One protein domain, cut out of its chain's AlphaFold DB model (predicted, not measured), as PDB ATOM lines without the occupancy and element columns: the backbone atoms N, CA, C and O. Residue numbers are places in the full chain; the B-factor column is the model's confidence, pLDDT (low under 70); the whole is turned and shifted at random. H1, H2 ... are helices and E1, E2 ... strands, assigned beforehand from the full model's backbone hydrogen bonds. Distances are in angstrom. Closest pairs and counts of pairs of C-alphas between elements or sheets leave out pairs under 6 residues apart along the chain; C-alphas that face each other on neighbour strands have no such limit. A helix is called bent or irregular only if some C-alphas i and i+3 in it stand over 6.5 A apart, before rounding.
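AT A GLANCE: This is residues 77 to 176 of the 212 residues of an uncharacterized protein of Firmicutes bacterium HGW-Firmicutes-8 (UniProt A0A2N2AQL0). A four-strand sheet, so strongly twisted that it turns like a propeller blade, runs through the middle of a compact body, with helices packed on both of its sides. H1 and H5 cover one side toward one end of the long axis; H2 and H4 pack on the sheet toward the other end, and H3 packs across H4 as a further piece away from the sheet. The printed part has 100 residues, with five named helices and five named strands in the order E1 H1 E2 H2 H3 E3 E4 H4 E5 H5; the sheet's order is E2, E5, E3, E4, and it is mixed. The class is mixed, helices and strands, and the radius of gyration of the C-alphas is 13.1 A. The outline is rounded, with spans of 34 by 28 by 25 A.

IN THESE COORDINATES: E1, residues 77 to 79, begins at C-alpha 77 at (-0.319, -15.389, -41.855) and is 6.8 A long. H1, residues 80 to 90, is the longest helix by residues, at 15.2 A. E2, residues 94 to 98, is 13.5 A long and H2, residues 99 to 105, is 10.2 A. H3 follows at residues 113 to 120, 11.4 A from first to last C-alpha. H2 and H3 are irregular: C-alphas 101 and 104 are 7.0 A apart, and so are C-alphas 114 and 117. E3, residues 126 to 130, measures 12.9 A and begins at C-alpha 126 at (11.869, -9.177, -51.579). E4, residues 140 to 144, is 12.1 A long, and H4, residues 146 to 154, is 12.5 A. E5, residues 159 to 165, is the longest strand at 18.2 A. H5, residues 167 to 172, is 8.8 A long and ends at C-alpha 172 at (-5.450, -12.766, -51.387).

HOW THE PARTS SIT: E2 and E4 are the edge strands of the sheet. E2 and E5 are antiparallel at 126 degrees, with N 97 and O 160 at 2.9 A. E5 and E3 are parallel at 46 degrees, with N 128 and O 163 at 2.9 A. E3 and E4 form an antiparallel hairpin at 147 degrees, with N 129 and O 141 at 2.9 A. These N and O pairs are within hydrogen-bond range. The domain has three layers, helices on both faces of a sheet: H1 and H5 on one face, H2 and H4 on the other. H1 has a height over the sheet of 10.0 A and runs across the strands, at 84 degrees to E5 on the local plane. H1 and H5 touch at Ala 83 and His 170, their closest C-alphas, 6.7 A apart, at a steep tilt of 55 degrees, opposite ways. H2 and H4 touch at a steep tilt of 44 degrees, opposite ways; their closest C-alphas, Leu 99 and Tyr 153, are 6.0 A apart. H3 is not on the sheet but touches H4, about perpendicular at 75 degrees, with the C-alphas of Ala 119 and Arg 148 closest at 4.9 A. E1 pairs with no named strand. In H1 and H4 every O i to N i+4 pair is within hydrogen-bond range; the count is 1 of 3 in H2, where 2 of 4 O i to N i+3 pairs are within range, 2 of 4 in H3 and 1 of 2 in H5.

THE WHOLE: The two C-alphas farthest apart, those of Gly 156 and Arg 176, are 37.7 A apart, while the first and last printed C-alphas are 7.4 A apart. The printed part has no cut. The links H2 to H3 and E3 to E4 are short, the others are tight, and there is no long link. The mean pLDDT of the printed part is 93.7, and no printed residue is under 70.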
ATOM      1  N   THR A  77      -1.193 -14.441 -41.167       92.88
ATOM      2  CA  THR A  77      -0.319 -15.389 -41.855       92.88
ATOM      3  C   THR A  77      -0.537 -15.264 -43.351       92.88
ATOM      4  O   THR A  77      -1.677 -15.416 -43.802       92.88
ATOM      5  N   TRP A  78       0.550 -15.056 -44.088       94.50
ATOM      6  CA  TRP A  78       0.598 -15.066 -45.547       94.50
ATOM      7  C   TRP A  78       1.184 -16.386 -46.049       94.50
ATOM      8  O   TRP A  78       2.108 -16.933 -45.442       94.50
ATOM      9  N   ASN A  79       0.639 -16.890 -47.152       94.19
ATOM     10  CA  ASN A  79       1.198 -17.978 -47.942       94.19
ATOM     11  C   ASN A  79       2.104 -17.370 -49.022       94.19
ATOM     12  O   ASN A  79       1.639 -16.636 -49.896       94.19
ATOM     13  N   ILE A  80       3.405 -17.644 -48.932       95.31
ATOM     14  CA  ILE A  80       4.403 -17.020 -49.809       95.31
ATOM     15  C   ILE A  80       4.292 -17.511 -51.260       95.31
ATOM     16  O   ILE A  80       4.371 -16.671 -52.156       95.31
ATOM     17  N   PRO A  81       4.028 -18.803 -51.542       95.06
ATOM     18  CA  PRO A  81       3.738 -19.249 -52.905       95.06
ATOM     19  C   PRO A  81       2.569 -18.506 -53.565       95.06
ATOM     20  O   PRO A  81       2.680 -18.092 -54.713       95.06
ATOM     21  N   THR A  82       1.486 -18.255 -52.830       95.50
ATOM     22  CA  THR A  82       0.329 -17.495 -53.328       95.50
ATOM     23  C   THR A  82       0.712 -16.042 -53.605       95.50
ATOM     24  O   THR A  82       0.325 -15.492 -54.630       95.50
ATOM     25  N   ALA A  83       1.521 -15.416 -52.741       97.19
ATOM     26  CA  ALA A  83       2.051 -14.075 -53.000       97.19
ATOM     27  C   ALA A  83       2.899 -14.026 -54.287       97.19
ATOM     28  O   ALA A  83       2.758 -13.089 -55.067       97.19
ATOM     29  N   LYS A  84       3.723 -15.051 -54.546       97.31
ATOM     30  CA  LYS A  84       4.492 -15.182 -55.797       97.31
ATOM     31  C   LYS A  84       3.578 -15.333 -57.018       97.31
ATOM     32  O   LYS A  84       3.770 -14.619 -57.992       97.31
ATOM     33  N   GLN A  85       2.534 -16.159 -56.933       97.31
ATOM     34  CA  GLN A  85       1.529 -16.292 -58.002       97.31
ATOM     35  C   GLN A  85       0.798 -14.973 -58.288       97.31
ATOM     36  O   GLN A  85       0.500 -14.665 -59.436       97.31
ATOM     37  N   ILE A  86       0.509 -14.176 -57.255       97.94
ATOM     38  CA  ILE A  86      -0.102 -12.849 -57.412       97.94
ATOM     39  C   ILE A  86       0.852 -11.892 -58.131       97.94
ATOM     40  O   ILE A  86       0.402 -11.144 -58.991       97.94
ATOM     41  N   ILE A  87       2.153 -11.935 -57.828       98.31
ATOM     42  CA  ILE A  87       3.168 -11.141 -58.541       98.31
ATOM     43  C   ILE A  87       3.225 -11.537 -60.018       98.31
ATOM     44  O   ILE A  87       3.231 -10.664 -60.876       98.31
ATOM     45  N   GLU A  88       3.234 -12.837 -60.317       97.88
ATOM     46  CA  GLU A  88       3.236 -13.340 -61.698       97.88
ATOM     47  C   GLU A  88       1.967 -12.946 -62.465       97.88
ATOM     48  O   GLU A  88       2.028 -12.662 -63.655       97.88
ATOM     49  N   ARG A  89       0.813 -12.939 -61.790       98.06
ATOM     50  CA  ARG A  89      -0.491 -12.646 -62.397       98.06
ATOM     51  C   ARG A  89      -0.736 -11.152 -62.605       98.06
ATOM     52  O   ARG A  89      -1.274 -10.774 -63.640       98.06
ATOM     53  N   ASP A  90      -0.430 -10.337 -61.599       97.88
ATOM     54  CA  ASP A  90      -0.803  -8.916 -61.560       97.88
ATOM     55  C   ASP A  90       0.349  -7.988 -61.968       97.88
ATOM     56  O   ASP A  90       0.133  -6.783 -62.083       97.88
ATOM     57  N   GLU A  91       1.559  -8.532 -62.132       97.19
ATOM     58  CA  GLU A  91       2.773  -7.824 -62.557       97.19
ATOM     59  C   GLU A  91       2.988  -6.477 -61.830       97.19
ATOM     60  O   GLU A  91       3.166  -5.436 -62.473       97.19
ATOM     61  N   PRO A  92       2.961  -6.440 -60.478       97.06
ATOM     62  CA  PRO A  92       3.224  -5.206 -59.756       97.06
ATOM     63  C   PRO A  92       4.635  -4.696 -60.090       97.06
ATOM     64  O   PRO A  92       5.557  -5.500 -60.268       97.06
ATOM     65  N   PRO A  93       4.841  -3.369 -60.136       96.94
ATOM     66  CA  PRO A  93       6.134  -2.811 -60.497       96.94
ATOM     67  C   PRO A  93       7.218  -3.265 -59.517       96.94
ATOM     68  O   PRO A  93       7.040  -3.230 -58.296       96.94
ATOM     69  N   LEU A  94       8.363  -3.666 -60.070       97.50
ATOM     70  CA  LEU A  94       9.571  -3.911 -59.297       97.50
ATOM     71  C   LEU A  94      10.187  -2.565 -58.902       97.50
ATOM     72  O   LEU A  94      10.465  -1.733 -59.765       97.50
ATOM     73  N   GLY A  95      10.398  -2.358 -57.605       96.50
ATOM     74  CA  GLY A  95      11.013  -1.151 -57.060       96.50
ATOM     75  C   GLY A  95      12.303  -1.442 -56.302       96.50
ATOM     76  O   GLY A  95      12.639  -2.594 -56.026       96.50
ATOM     77  N   GLU A  96      13.006  -0.378 -55.928       97.44
ATOM     78  CA  GLU A  96      14.158  -0.439 -55.031       97.44
ATOM     79  C   GLU A  96      13.772   0.074 -53.644       97.44
ATOM     80  O   GLU A  96      13.164   1.135 -53.502       97.44
ATOM     81  N   PHE A  97      14.154  -0.671 -52.611       97.50
ATOM     82  CA  PHE A  97      13.966  -0.276 -51.221       97.50
ATOM     83  C   PHE A  97      15.296   0.158 -50.621       97.50
ATOM     84  O   PHE A  97      16.285  -0.571 -50.709       97.50
ATOM     85  N   CYS A  98      15.311   1.311 -49.951       96.94
ATOM     86  CA  CYS A  98      16.458   1.758 -49.171       96.94
ATOM     87  C   CYS A  98      16.632   0.858 -47.940       96.94
ATOM     88  O   CYS A  98      15.794   0.859 -47.038       96.94
ATOM     89  N   LEU A  99      17.735   0.107 -47.871       97.00
ATOM     90  CA  LEU A  99      17.984  -0.857 -46.793       97.00
ATOM     91  C   LEU A  99      17.995  -0.187 -45.415       97.00
ATOM     92  O   LEU A  99      17.422  -0.720 -44.469       97.00
ATOM     93  N   LYS A 100      18.552   1.025 -45.315       95.56
ATOM     94  CA  LYS A 100      18.569   1.809 -44.071       95.56
ATOM     95  C   LYS A 100      17.165   2.163 -43.563       95.56
ATOM     96  O   LYS A 100      16.990   2.363 -42.369       95.56
ATOM     97  N   GLU A 101      16.173   2.259 -44.446       93.19
ATOM     98  CA  GLU A 101      14.795   2.596 -44.071       93.19
ATOM     99  C   GLU A 101      13.972   1.369 -43.673       93.19
ATOM    100  O   GLU A 101      12.991   1.506 -42.941       93.19
ATOM    101  N   ILE A 102      14.365   0.179 -44.141       94.88
ATOM    102  CA  ILE A 102      13.590  -1.056 -43.961       94.88
ATOM    103  C   ILE A 102      14.242  -2.077 -43.030       94.88
ATOM    104  O   ILE A 102      13.591  -3.043 -42.643       94.88
ATOM    105  N   VAL A 103      15.507  -1.891 -42.649       93.56
ATOM    106  CA  VAL A 103      16.200  -2.826 -41.751       93.56
ATOM    107  C   VAL A 103      15.500  -2.936 -40.390       93.56
ATOM    108  O   VAL A 103      15.369  -4.033 -39.855       93.56
ATOM    109  N   ASP A 104      14.947  -1.830 -39.889       90.44
ATOM    110  CA  ASP A 104      14.281  -1.771 -38.581       90.44
ATOM    111  C   ASP A 104      12.926  -2.498 -38.543       90.44
ATOM    112  O   ASP A 104      12.381  -2.729 -37.463       90.44
ATOM    113  N   ILE A 105      12.361  -2.855 -39.703       90.44
ATOM    114  CA  ILE A 105      11.099  -3.611 -39.790       90.44
ATOM    115  C   ILE A 105      11.309  -5.094 -40.098       90.44
ATOM    116  O   ILE A 105      10.334  -5.818 -40.296       90.44
ATOM    117  N   VAL A 106      12.561  -5.553 -40.149       90.62
ATOM    118  CA  VAL A 106      12.865  -6.977 -40.280       90.62
ATOM    119  C   VAL A 106      12.437  -7.719 -39.016       90.62
ATOM    120  O   VAL A 106      12.790  -7.329 -37.900       90.62
ATOM    121  N   ASP A 107      11.761  -8.858 -39.181       84.44
ATOM    122  CA  ASP A 107      11.535  -9.770 -38.061       84.44
ATOM    123  C   ASP A 107      12.815 -10.549 -37.733       84.44
ATOM    124  O   ASP A 107      13.086 -11.632 -38.264       84.44
ATOM    125  N   LEU A 108      13.598  -9.996 -36.804       83.69
ATOM    126  CA  LEU A 108      14.828 -10.612 -36.303       83.69
ATOM    127  C   LEU A 108      14.596 -12.008 -35.703       83.69
ATOM    128  O   LEU A 108      15.511 -12.828 -35.701       83.69
ATOM    129  N   LYS A 109      13.380 -12.331 -35.235       82.44
ATOM    130  CA  LYS A 109      13.069 -13.660 -34.672       82.44
ATOM    131  C   LYS A 109      12.987 -14.740 -35.746       82.44
ATOM    132  O   LYS A 109      13.081 -15.923 -35.423       82.44
ATOM    133  N   CYS A 110      12.797 -14.346 -37.003       77.44
ATOM    134  CA  CYS A 110      12.804 -15.243 -38.151       77.44
ATOM    135  C   CYS A 110      14.198 -15.408 -38.769       77.44
ATOM    136  O   CYS A 110      14.358 -16.231 -39.674       77.44
ATOM    137  N   ILE A 111      15.207 -14.670 -38.295       84.69
ATOM    138  CA  ILE A 111      16.567 -14.755 -38.824       84.69
ATOM    139  C   ILE A 111      17.267 -16.005 -38.288       84.69
ATOM    140  O   ILE A 111      17.244 -16.323 -37.105       84.69
ATOM    141  N   ASN A 112      17.902 -16.730 -39.207       84.19
ATOM    142  CA  ASN A 112      18.743 -17.878 -38.920       84.19
ATOM    143  C   ASN A 112      20.128 -17.535 -39.458       84.19
ATOM    144  O   ASN A 112      20.305 -17.448 -40.675       84.19
ATOM    145  N   GLU A 113      21.086 -17.335 -38.556       85.50
ATOM    146  CA  GLU A 113      22.449 -16.905 -38.887       85.50
ATOM    147  C   GLU A 113      23.118 -17.826 -39.913       85.50
ATOM    148  O   GLU A 113      23.779 -17.361 -40.841       85.50
ATOM    149  N   SER A 114      22.853 -19.136 -39.840       83.69
ATOM    150  CA  SER A 114      23.399 -20.119 -40.788       83.69
ATOM    151  C   SER A 114      22.931 -19.913 -42.237       83.69
ATOM    152  O   SER A 114      23.535 -20.448 -43.168       83.69
ATOM    153  N   HIS A 115      21.865 -19.136 -42.459       84.75
ATOM    154  CA  HIS A 115      21.329 -18.837 -43.787       84.75
ATOM    155  C   HIS A 115      21.835 -17.504 -44.360       84.75
ATOM    156  O   HIS A 115      21.652 -17.272 -45.557       84.75
ATOM    157  N   LEU A 116      22.495 -16.653 -43.565       84.69
ATOM    158  CA  LEU A 116      22.902 -15.305 -43.992       84.69
ATOM    159  C   LEU A 116      23.902 -15.340 -45.156       84.69
ATOM    160  O   LEU A 116      23.719 -14.652 -46.157       84.69
ATOM    161  N   GLY A 117      24.891 -16.240 -45.112       82.25
ATOM    162  CA  GLY A 117      25.860 -16.388 -46.206       82.25
ATOM    163  C   GLY A 117      25.222 -16.771 -47.551       82.25
ATOM    164  O   GLY A 117      25.661 -16.317 -48.606       82.25
ATOM    165  N   LYS A 118      24.143 -17.570 -47.531       86.12
ATOM    166  CA  LYS A 118      23.364 -17.889 -48.742       86.12
ATOM    167  C   LYS A 118      22.478 -16.720 -49.166       86.12
ATOM    168  O   LYS A 118      22.336 -16.471 -50.358       86.12
ATOM    169  N   ALA A 119      21.878 -16.022 -48.205       87.88
ATOM    170  CA  ALA A 119      20.982 -14.902 -48.464       87.88
ATOM    171  C   ALA A 119      21.708 -13.685 -49.058       87.88
ATOM    172  O   ALA A 119      21.113 -12.990 -49.877       87.88
ATOM    173  N   LEU A 120      22.982 -13.465 -48.718       89.38
ATOM    174  CA  LEU A 120      23.796 -12.388 -49.287       89.38
ATOM    175  C   LEU A 120      23.892 -12.460 -50.820       89.38
ATOM    176  O   LEU A 120      23.795 -11.436 -51.489       89.38
ATOM    177  N   ASN A 121      24.041 -13.670 -51.364       90.50
ATOM    178  CA  ASN A 121      24.187 -13.913 -52.803       90.50
ATOM    179  C   ASN A 121      22.847 -14.167 -53.514       90.50
ATOM    180  O   ASN A 121      22.822 -14.532 -54.689       90.50
ATOM    181  N   ASN A 122      21.727 -14.064 -52.794       92.31
ATOM    182  CA  ASN A 122      20.406 -14.283 -53.360       92.31
ATOM    183  C   ASN A 122      19.848 -12.963 -53.907       92.31
ATOM    184  O   ASN A 122      19.444 -12.086 -53.142       92.31
ATOM    185  N   GLU A 123      19.790 -12.868 -55.234       93.56
ATOM    186  CA  GLU A 123      19.310 -11.687 -55.963       93.56
ATOM    187  C   GLU A 123      17.803 -11.697 -56.251       93.56
ATOM    188  O   GLU A 123      17.296 -10.811 -56.938       93.56
ATOM    189  N   ALA A 124      17.051 -12.674 -55.732       96.06
ATOM    190  CA  ALA A 124      15.599 -12.629 -55.840       96.06
ATOM    191  C   ALA A 124      15.060 -11.354 -55.148       96.06
ATOM    192  O   ALA A 124      15.521 -11.029 -54.043       96.06
ATOM    193  N   PRO A 125      14.056 -10.664 -55.722       97.88
ATOM    194  CA  PRO A 125      13.407  -9.527 -55.074       97.88
ATOM    195  C   PRO A 125      12.708  -9.911 -53.766       97.88
ATOM    196  O   PRO A 125      12.177 -11.021 -53.639       97.88
ATOM    197  N   ILE A 126      12.685  -9.004 -52.790       98.06
ATOM    198  CA  ILE A 126      11.869  -9.177 -51.579       98.06
ATOM    199  C   ILE A 126      10.383  -8.996 -51.896       98.06
ATOM    200  O   ILE A 126      10.018  -8.361 -52.887       98.06
ATOM    201  N   ILE A 127       9.517  -9.526 -51.036       98.31
ATOM    202  CA  ILE A 127       8.073  -9.314 -51.145       98.31
ATOM    203  C   ILE A 127       7.614  -8.554 -49.913       98.31
ATOM    204  O   ILE A 127       7.812  -8.999 -48.779       98.31
ATOM    205  N   THR A 128       6.975  -7.413 -50.146       98.00
ATOM    206  CA  THR A 128       6.410  -6.569 -49.098       98.00
ATOM    207  C   THR A 128       4.902  -6.423 -49.270       98.00
ATOM    208  O   THR A 128       4.379  -6.465 -50.383       98.00
ATOM    209  N   ALA A 129       4.188  -6.279 -48.157       97.81
ATOM    210  CA  ALA A 129       2.745  -6.070 -48.119       97.81
ATOM    211  C   ALA A 129       2.447  -4.651 -47.631       97.81
ATOM    212  O   ALA A 129       2.769  -4.328 -46.486       97.81
ATOM    213  N   SER A 130       1.824  -3.821 -48.473       97.12
ATOM    214  CA  SER A 130       1.354  -2.489 -48.082       97.12
ATOM    215  C   SER A 130       0.306  -2.604 -46.979       97.12
ATOM    216  O   SER A 130      -0.726  -3.255 -47.134       97.12
ATOM    217  N   TYR A 131       0.570  -1.974 -45.843       96.50
ATOM    218  CA  TYR A 131      -0.229  -2.077 -44.631       96.50
ATOM    219  C   TYR A 131      -0.448  -0.682 -44.019       96.50
ATOM    220  O   TYR A 131       0.108  -0.374 -42.960       96.50
ATOM    221  N   PRO A 132      -1.267   0.179 -44.659       94.38
ATOM    222  CA  PRO A 132      -1.531   1.542 -44.183       94.38
ATOM    223  C   PRO A 132      -1.933   1.659 -42.702       94.38
ATOM    224  O   PRO A 132      -1.443   2.577 -42.046       94.38
ATOM    225  N   PRO A 133      -2.716   0.720 -42.124       92.50
ATOM    226  CA  PRO A 133      -3.117   0.789 -40.714       92.50
ATOM    227  C   PRO A 133      -2.001   0.559 -39.686       92.50
ATOM    228  O   PRO A 133      -2.277   0.530 -38.491       92.50
ATOM    229  N   LEU A 134      -0.754   0.301 -40.094       91.19
ATOM    230  CA  LEU A 134       0.340   0.193 -39.127       91.19
ATOM    231  C   LEU A 134       0.588   1.538 -38.446       91.19
ATOM    232  O   LEU A 134       0.563   2.586 -39.083       91.19
ATOM    233  N   THR A 135       0.918   1.510 -37.159       84.19
ATOM    234  CA  THR A 135       1.304   2.705 -36.392       84.19
ATOM    235  C   THR A 135       2.778   3.071 -36.580       84.19
ATOM    236  O   THR A 135       3.193   4.183 -36.269       84.19
ATOM    237  N   THR A 136       3.576   2.169 -37.154       83.38
ATOM    238  CA  THR A 136       4.988   2.396 -37.479       83.38
ATOM    239  C   THR A 136       5.168   3.435 -38.588       83.38
ATOM    240  O   THR A 136       4.245   3.718 -39.361       83.38
ATOM    241  N   LYS A 137       6.388   3.988 -38.690       83.75
ATOM    242  CA  LYS A 137       6.780   4.901 -39.778       83.75
ATOM    243  C   LYS A 137       6.586   4.240 -41.145       83.75
ATOM    244  O   LYS A 137       5.983   4.827 -42.036       83.75
ATOM    245  N   ASN A 138       7.057   3.003 -41.281       88.06
ATOM    246  CA  ASN A 138       6.850   2.215 -42.485       88.06
ATOM    247  C   ASN A 138       5.429   1.653 -42.482       88.06
ATOM    248  O   ASN A 138       5.014   0.995 -41.526       88.06
ATOM    249  N   LYS A 139       4.694   1.918 -43.560       93.06
ATOM    250  CA  LYS A 139       3.318   1.452 -43.771       93.06
ATOM    251  C   LYS A 139       3.278   0.167 -44.597       93.06
ATOM    252  O   LYS A 139       2.429   0.012 -45.465       93.06
ATOM    253  N   PHE A 140       4.229  -0.735 -44.372       95.56
ATOM    254  CA  PHE A 140       4.310  -2.038 -45.027       95.56
ATOM    255  C   PHE A 140       5.106  -3.029 -44.172       95.56
ATOM    256  O   PHE A 140       5.793  -2.633 -43.230       95.56
ATOM    257  N   LEU A 141       5.008  -4.312 -44.513       95.44
ATOM    258  CA  LEU A 141       5.712  -5.420 -43.857       95.44
ATOM    259  C   LEU A 141       6.519  -6.213 -44.882       95.44
ATOM    260  O   LEU A 141       6.057  -6.389 -46.008       95.44
ATOM    261  N   ILE A 142       7.677  -6.749 -44.489       96.44
ATOM    262  CA  ILE A 142       8.436  -7.704 -45.306       96.44
ATOM    263  C   ILE A 142       7.871  -9.103 -45.049       96.44
ATOM    264  O   ILE A 142       8.069  -9.668 -43.975       96.44
ATOM    265  N   ILE A 143       7.165  -9.665 -46.032       96.06
ATOM    266  CA  ILE A 143       6.566 -11.004 -45.913       96.06
ATOM    267  C   ILE A 143       7.470 -12.102 -46.482       96.06
ATOM    268  O   ILE A 143       7.361 -13.251 -46.068       96.06
ATOM    269  N   ASP A 144       8.395 -11.759 -47.381       95.94
ATOM    270  CA  ASP A 144       9.465 -12.648 -47.842       95.94
ATOM    271  C   ASP A 144      10.767 -11.864 -48.047       95.94
ATOM    272  O   ASP A 144      10.765 -10.767 -48.605       95.94
ATOM    273  N   GLY A 145      11.891 -12.453 -47.626       95.31
ATOM    274  CA  GLY A 145      13.223 -11.875 -47.815       95.31
ATOM    275  C   GLY A 145      13.867 -11.213 -46.597       95.31
ATOM    276  O   GLY A 145      14.891 -10.561 -46.765       95.31
ATOM    277  N   ASN A 146      13.358 -11.433 -45.379       94.75
ATOM    278  CA  ASN A 146      13.959 -10.920 -44.135       94.75
ATOM    279  C   ASN A 146      15.479 -11.201 -44.031       94.75
ATOM    280  O   ASN A 146      16.260 -10.281 -43.791       94.75
ATOM    281  N   HIS A 147      15.939 -12.433 -44.312       94.38
ATOM    282  CA  HIS A 147      17.381 -12.752 -44.325       94.38
ATOM    283  C   HIS A 147      18.164 -11.990 -45.396       94.38
ATOM    284  O   HIS A 147      19.316 -11.637 -45.154       94.38
ATOM    285  N   ARG A 148      17.568 -11.737 -46.571       96.06
ATOM    286  CA  ARG A 148      18.215 -10.989 -47.666       96.06
ATOM    287  C   ARG A 148      18.424  -9.529 -47.273       96.06
ATOM    288  O   ARG A 148      19.511  -9.010 -47.500       96.06
ATOM    289  N   VAL A 149      17.428  -8.905 -46.639       96.50
ATOM    290  CA  VAL A 149      17.521  -7.519 -46.150       96.50
ATOM    291  C   VAL A 149      18.678  -7.370 -45.165       96.50
ATOM    292  O   VAL A 149      19.553  -6.539 -45.392       96.50
ATOM    293  N   ILE A 150      18.734  -8.210 -44.125       95.62
ATOM    294  CA  ILE A 150      19.808  -8.143 -43.119       95.62
ATOM    295  C   ILE A 150      21.170  -8.423 -43.742       95.62
ATOM    296  O   ILE A 150      22.081  -7.621 -43.581       95.62
ATOM    297  N   SER A 151      21.295  -9.504 -44.517       94.69
ATOM    298  CA  SER A 151      22.589  -9.889 -45.095       94.69
ATOM    299  C   SER A 151      23.149  -8.803 -46.017       94.69
ATOM    300  O   SER A 151      24.336  -8.494 -45.955       94.69
ATOM    301  N   LYS A 152      22.304  -8.199 -46.866       96.31
ATOM    302  CA  LYS A 152      22.723  -7.129 -47.783       96.31
ATOM    303  C   LYS A 152      23.039  -5.832 -47.030       96.31
ATOM    304  O   LYS A 152      24.023  -5.176 -47.367       96.31
ATOM    305  N   TYR A 153      22.270  -5.492 -45.992       96.56
ATOM    306  CA  TYR A 153      22.551  -4.334 -45.139       96.56
ATOM    307  C   TYR A 153      23.885  -4.477 -44.391       96.56
ATOM    308  O   TYR A 153      24.713  -3.571 -44.435       96.56
ATOM    309  N   GLU A 154      24.137  -5.631 -43.766       94.56
ATOM    310  CA  GLU A 154      25.393  -5.922 -43.056       94.56
ATOM    311  C   GLU A 154      26.608  -5.940 -43.993       94.56
ATOM    312  O   GLU A 154      27.702  -5.542 -43.600       94.56
ATOM    313  N   ALA A 155      26.415  -6.333 -45.255       95.19
ATOM    314  CA  ALA A 155      27.440  -6.260 -46.295       95.19
ATOM    315  C   ALA A 155      27.663  -4.841 -46.863       95.19
ATOM    316  O   ALA A 155      28.462  -4.673 -47.786       95.19
ATOM    317  N   GLY A 156      26.967  -3.824 -46.346       96.69
ATOM    318  CA  GLY A 156      27.121  -2.427 -46.759       96.69
ATOM    319  C   GLY A 156      26.392  -2.053 -48.053       96.69
ATOM    320  O   GLY A 156      26.663  -0.986 -48.606       96.69
ATOM    321  N   GLN A 157      25.474  -2.891 -48.550       97.19
ATOM    322  CA  GLN A 157      24.606  -2.503 -49.665       97.19
ATOM    323  C   GLN A 157      23.600  -1.442 -49.203       97.19
ATOM    324  O   GLN A 157      23.188  -1.403 -48.043       97.19
ATOM    325  N   THR A 158      23.181  -0.575 -50.123       97.62
ATOM    326  CA  THR A 158      22.276   0.545 -49.817       97.62
ATOM    327  C   THR A 158      20.833   0.281 -50.219       97.62
ATOM    328  O   THR A 158      19.922   0.833 -49.604       97.62
ATOM    329  N   VAL A 159      20.617  -0.560 -51.232       98.00
ATOM    330  CA  VAL A 159      19.298  -0.846 -51.801       98.00
ATOM    331  C   VAL A 159      19.087  -2.340 -52.019       98.00
ATOM    332  O   VAL A 159      20.045  -3.106 -52.124       98.00
ATOM    333  N   ILE A 160      17.822  -2.750 -52.090       98.12
ATOM    334  CA  ILE A 160      17.412  -4.112 -52.438       98.12
ATOM    335  C   ILE A 160      16.169  -4.070 -53.340       98.12
ATOM    336  O   ILE A 160      15.244  -3.304 -53.050       98.12
ATOM    337  N   PRO A 161      16.111  -4.864 -54.427       98.25
ATOM    338  CA  PRO A 161      14.919  -4.934 -55.262       98.25
ATOM    339  C   PRO A 161      13.770  -5.618 -54.517       98.25
ATOM    340  O   PRO A 161      13.978  -6.579 -53.769       98.25
ATOM    341  N   GLY A 162      12.540  -5.170 -54.751       98.38
ATOM    342  CA  GLY A 162      11.363  -5.776 -54.144       98.38
ATOM    343  C   GLY A 162      10.043  -5.390 -54.794       98.38
ATOM    344  O   GLY A 162       9.938  -4.384 -55.495       98.38
ATOM    345  N   TYR A 163       9.019  -6.184 -54.502       98.69
ATOM    346  CA  TYR A 163       7.633  -5.896 -54.853       98.69
ATOM    347  C   TYR A 163       6.888  -5.325 -53.646       98.69
ATOM    348  O   TYR A 163       7.000  -5.856 -52.536       98.69
ATOM    349  N   LEU A 164       6.093  -4.277 -53.869       98.19
ATOM    350  CA  LEU A 164       5.119  -3.766 -52.903       98.19
ATOM    351  C   LEU A 164       3.717  -4.189 -53.328       98.19
ATOM    352  O   LEU A 164       3.122  -3.587 -54.219       98.19
ATOM    353  N   LEU A 165       3.189  -5.221 -52.677       98.56
ATOM    354  CA  LEU A 165       1.834  -5.688 -52.929       98.56
ATOM    355  C   LEU A 165       0.821  -4.715 -52.329       98.56
ATOM    356  O   LEU A 165       0.899  -4.378 -51.141       98.56
ATOM    357  N   SER A 166      -0.152  -4.303 -53.137       97.62
ATOM    358  CA  SER A 166      -1.284  -3.494 -52.689       97.62
ATOM    359  C   SER A 166      -2.129  -4.248 -51.650       97.62
ATOM    360  O   SER A 166      -2.057  -5.482 -51.574       97.62
ATOM    361  N   PRO A 167      -2.960  -3.542 -50.860       97.25
ATOM    362  CA  PRO A 167      -3.944  -4.165 -49.979       97.25
ATOM    363  C   PRO A 167      -4.728  -5.310 -50.635       97.25
ATOM    364  O   PRO A 167      -4.760  -6.422 -50.109       97.25
ATOM    365  N   ASP A 168      -5.278  -5.082 -51.826       96.31
ATOM    366  CA  ASP A 168      -6.092  -6.077 -52.532       96.31
ATOM    367  C   ASP A 168      -5.282  -7.285 -53.000       96.31
ATOM    368  O   ASP A 168      -5.798  -8.406 -53.029       96.31
ATOM    369  N   GLN A 169      -4.007  -7.079 -53.324       97.62
ATOM    370  CA  GLN A 169      -3.087  -8.149 -53.686       97.62
ATOM    371  C   GLN A 169      -2.741  -9.001 -52.463       97.62
ATOM    372  O   GLN A 169      -3.017 -10.200 -52.441       97.62
ATOM    373  N   HIS A 170      -2.178  -8.421 -51.400       97.38
ATOM    374  CA  HIS A 170      -1.663  -9.244 -50.296       97.38
ATOM    375  C   HIS A 170      -2.762  -9.875 -49.427       97.38
ATOM    376  O   HIS A 170      -2.523 -10.936 -48.845       97.38
ATOM    377  N   ILE A 171      -3.983  -9.316 -49.392       96.94
ATOM    378  CA  ILE A 171      -5.146  -9.965 -48.753       96.94
ATOM    379  C   ILE A 171      -5.421 -11.336 -49.379       96.94
ATOM    380  O   ILE A 171      -5.770 -12.274 -48.656       96.94
ATOM    381  N   GLN A 172      -5.250 -11.485 -50.698       95.62
ATOM    382  CA  GLN A 172      -5.450 -12.766 -51.387       95.62
ATOM    383  C   GLN A 172      -4.427 -13.818 -50.943       95.62
ATOM    384  O   GLN A 172      -4.759 -14.999 -50.870       95.62
ATOM    385  N   ALA A 173      -3.218 -13.393 -50.564       95.44
ATOM    386  CA  ALA A 173      -2.177 -14.274 -50.039       95.44
ATOM    387  C   ALA A 173      -2.370 -14.651 -48.557       95.44
ATOM    388  O   ALA A 173      -1.644 -15.503 -48.040       95.44
ATOM    389  N   MET A 174      -3.320 -14.049 -47.832       94.44
ATOM    390  CA  MET A 174      -3.561 -14.409 -46.431       94.44
ATOM    391  C   MET A 174      -4.243 -15.774 -46.327       94.44
ATOM    392  O   MET A 174      -5.315 -15.987 -46.890       94.44
ATOM    393  N   VAL A 175      -3.678 -16.670 -45.516       89.56
ATOM    394  CA  VAL A 175      -4.107 -18.080 -45.418       89.56
ATOM    395  C   VAL A 175      -5.557 -18.212 -44.964       89.56
ATOM    396  O   VAL A 175      -6.345 -18.958 -45.540       89.56
ATOM    397  N   ARG A 176      -5.922 -17.491 -43.899       87.06
ATOM    398  CA  ARG A 176      -7.194 -17.698 -43.209       87.06
ATOM    399  C   ARG A 176      -8.197 -16.609 -43.522       87.06
ATOM    400  O   ARG A 176      -7.851 -15.427 -43.540       87.06
TER     401      ARG A 176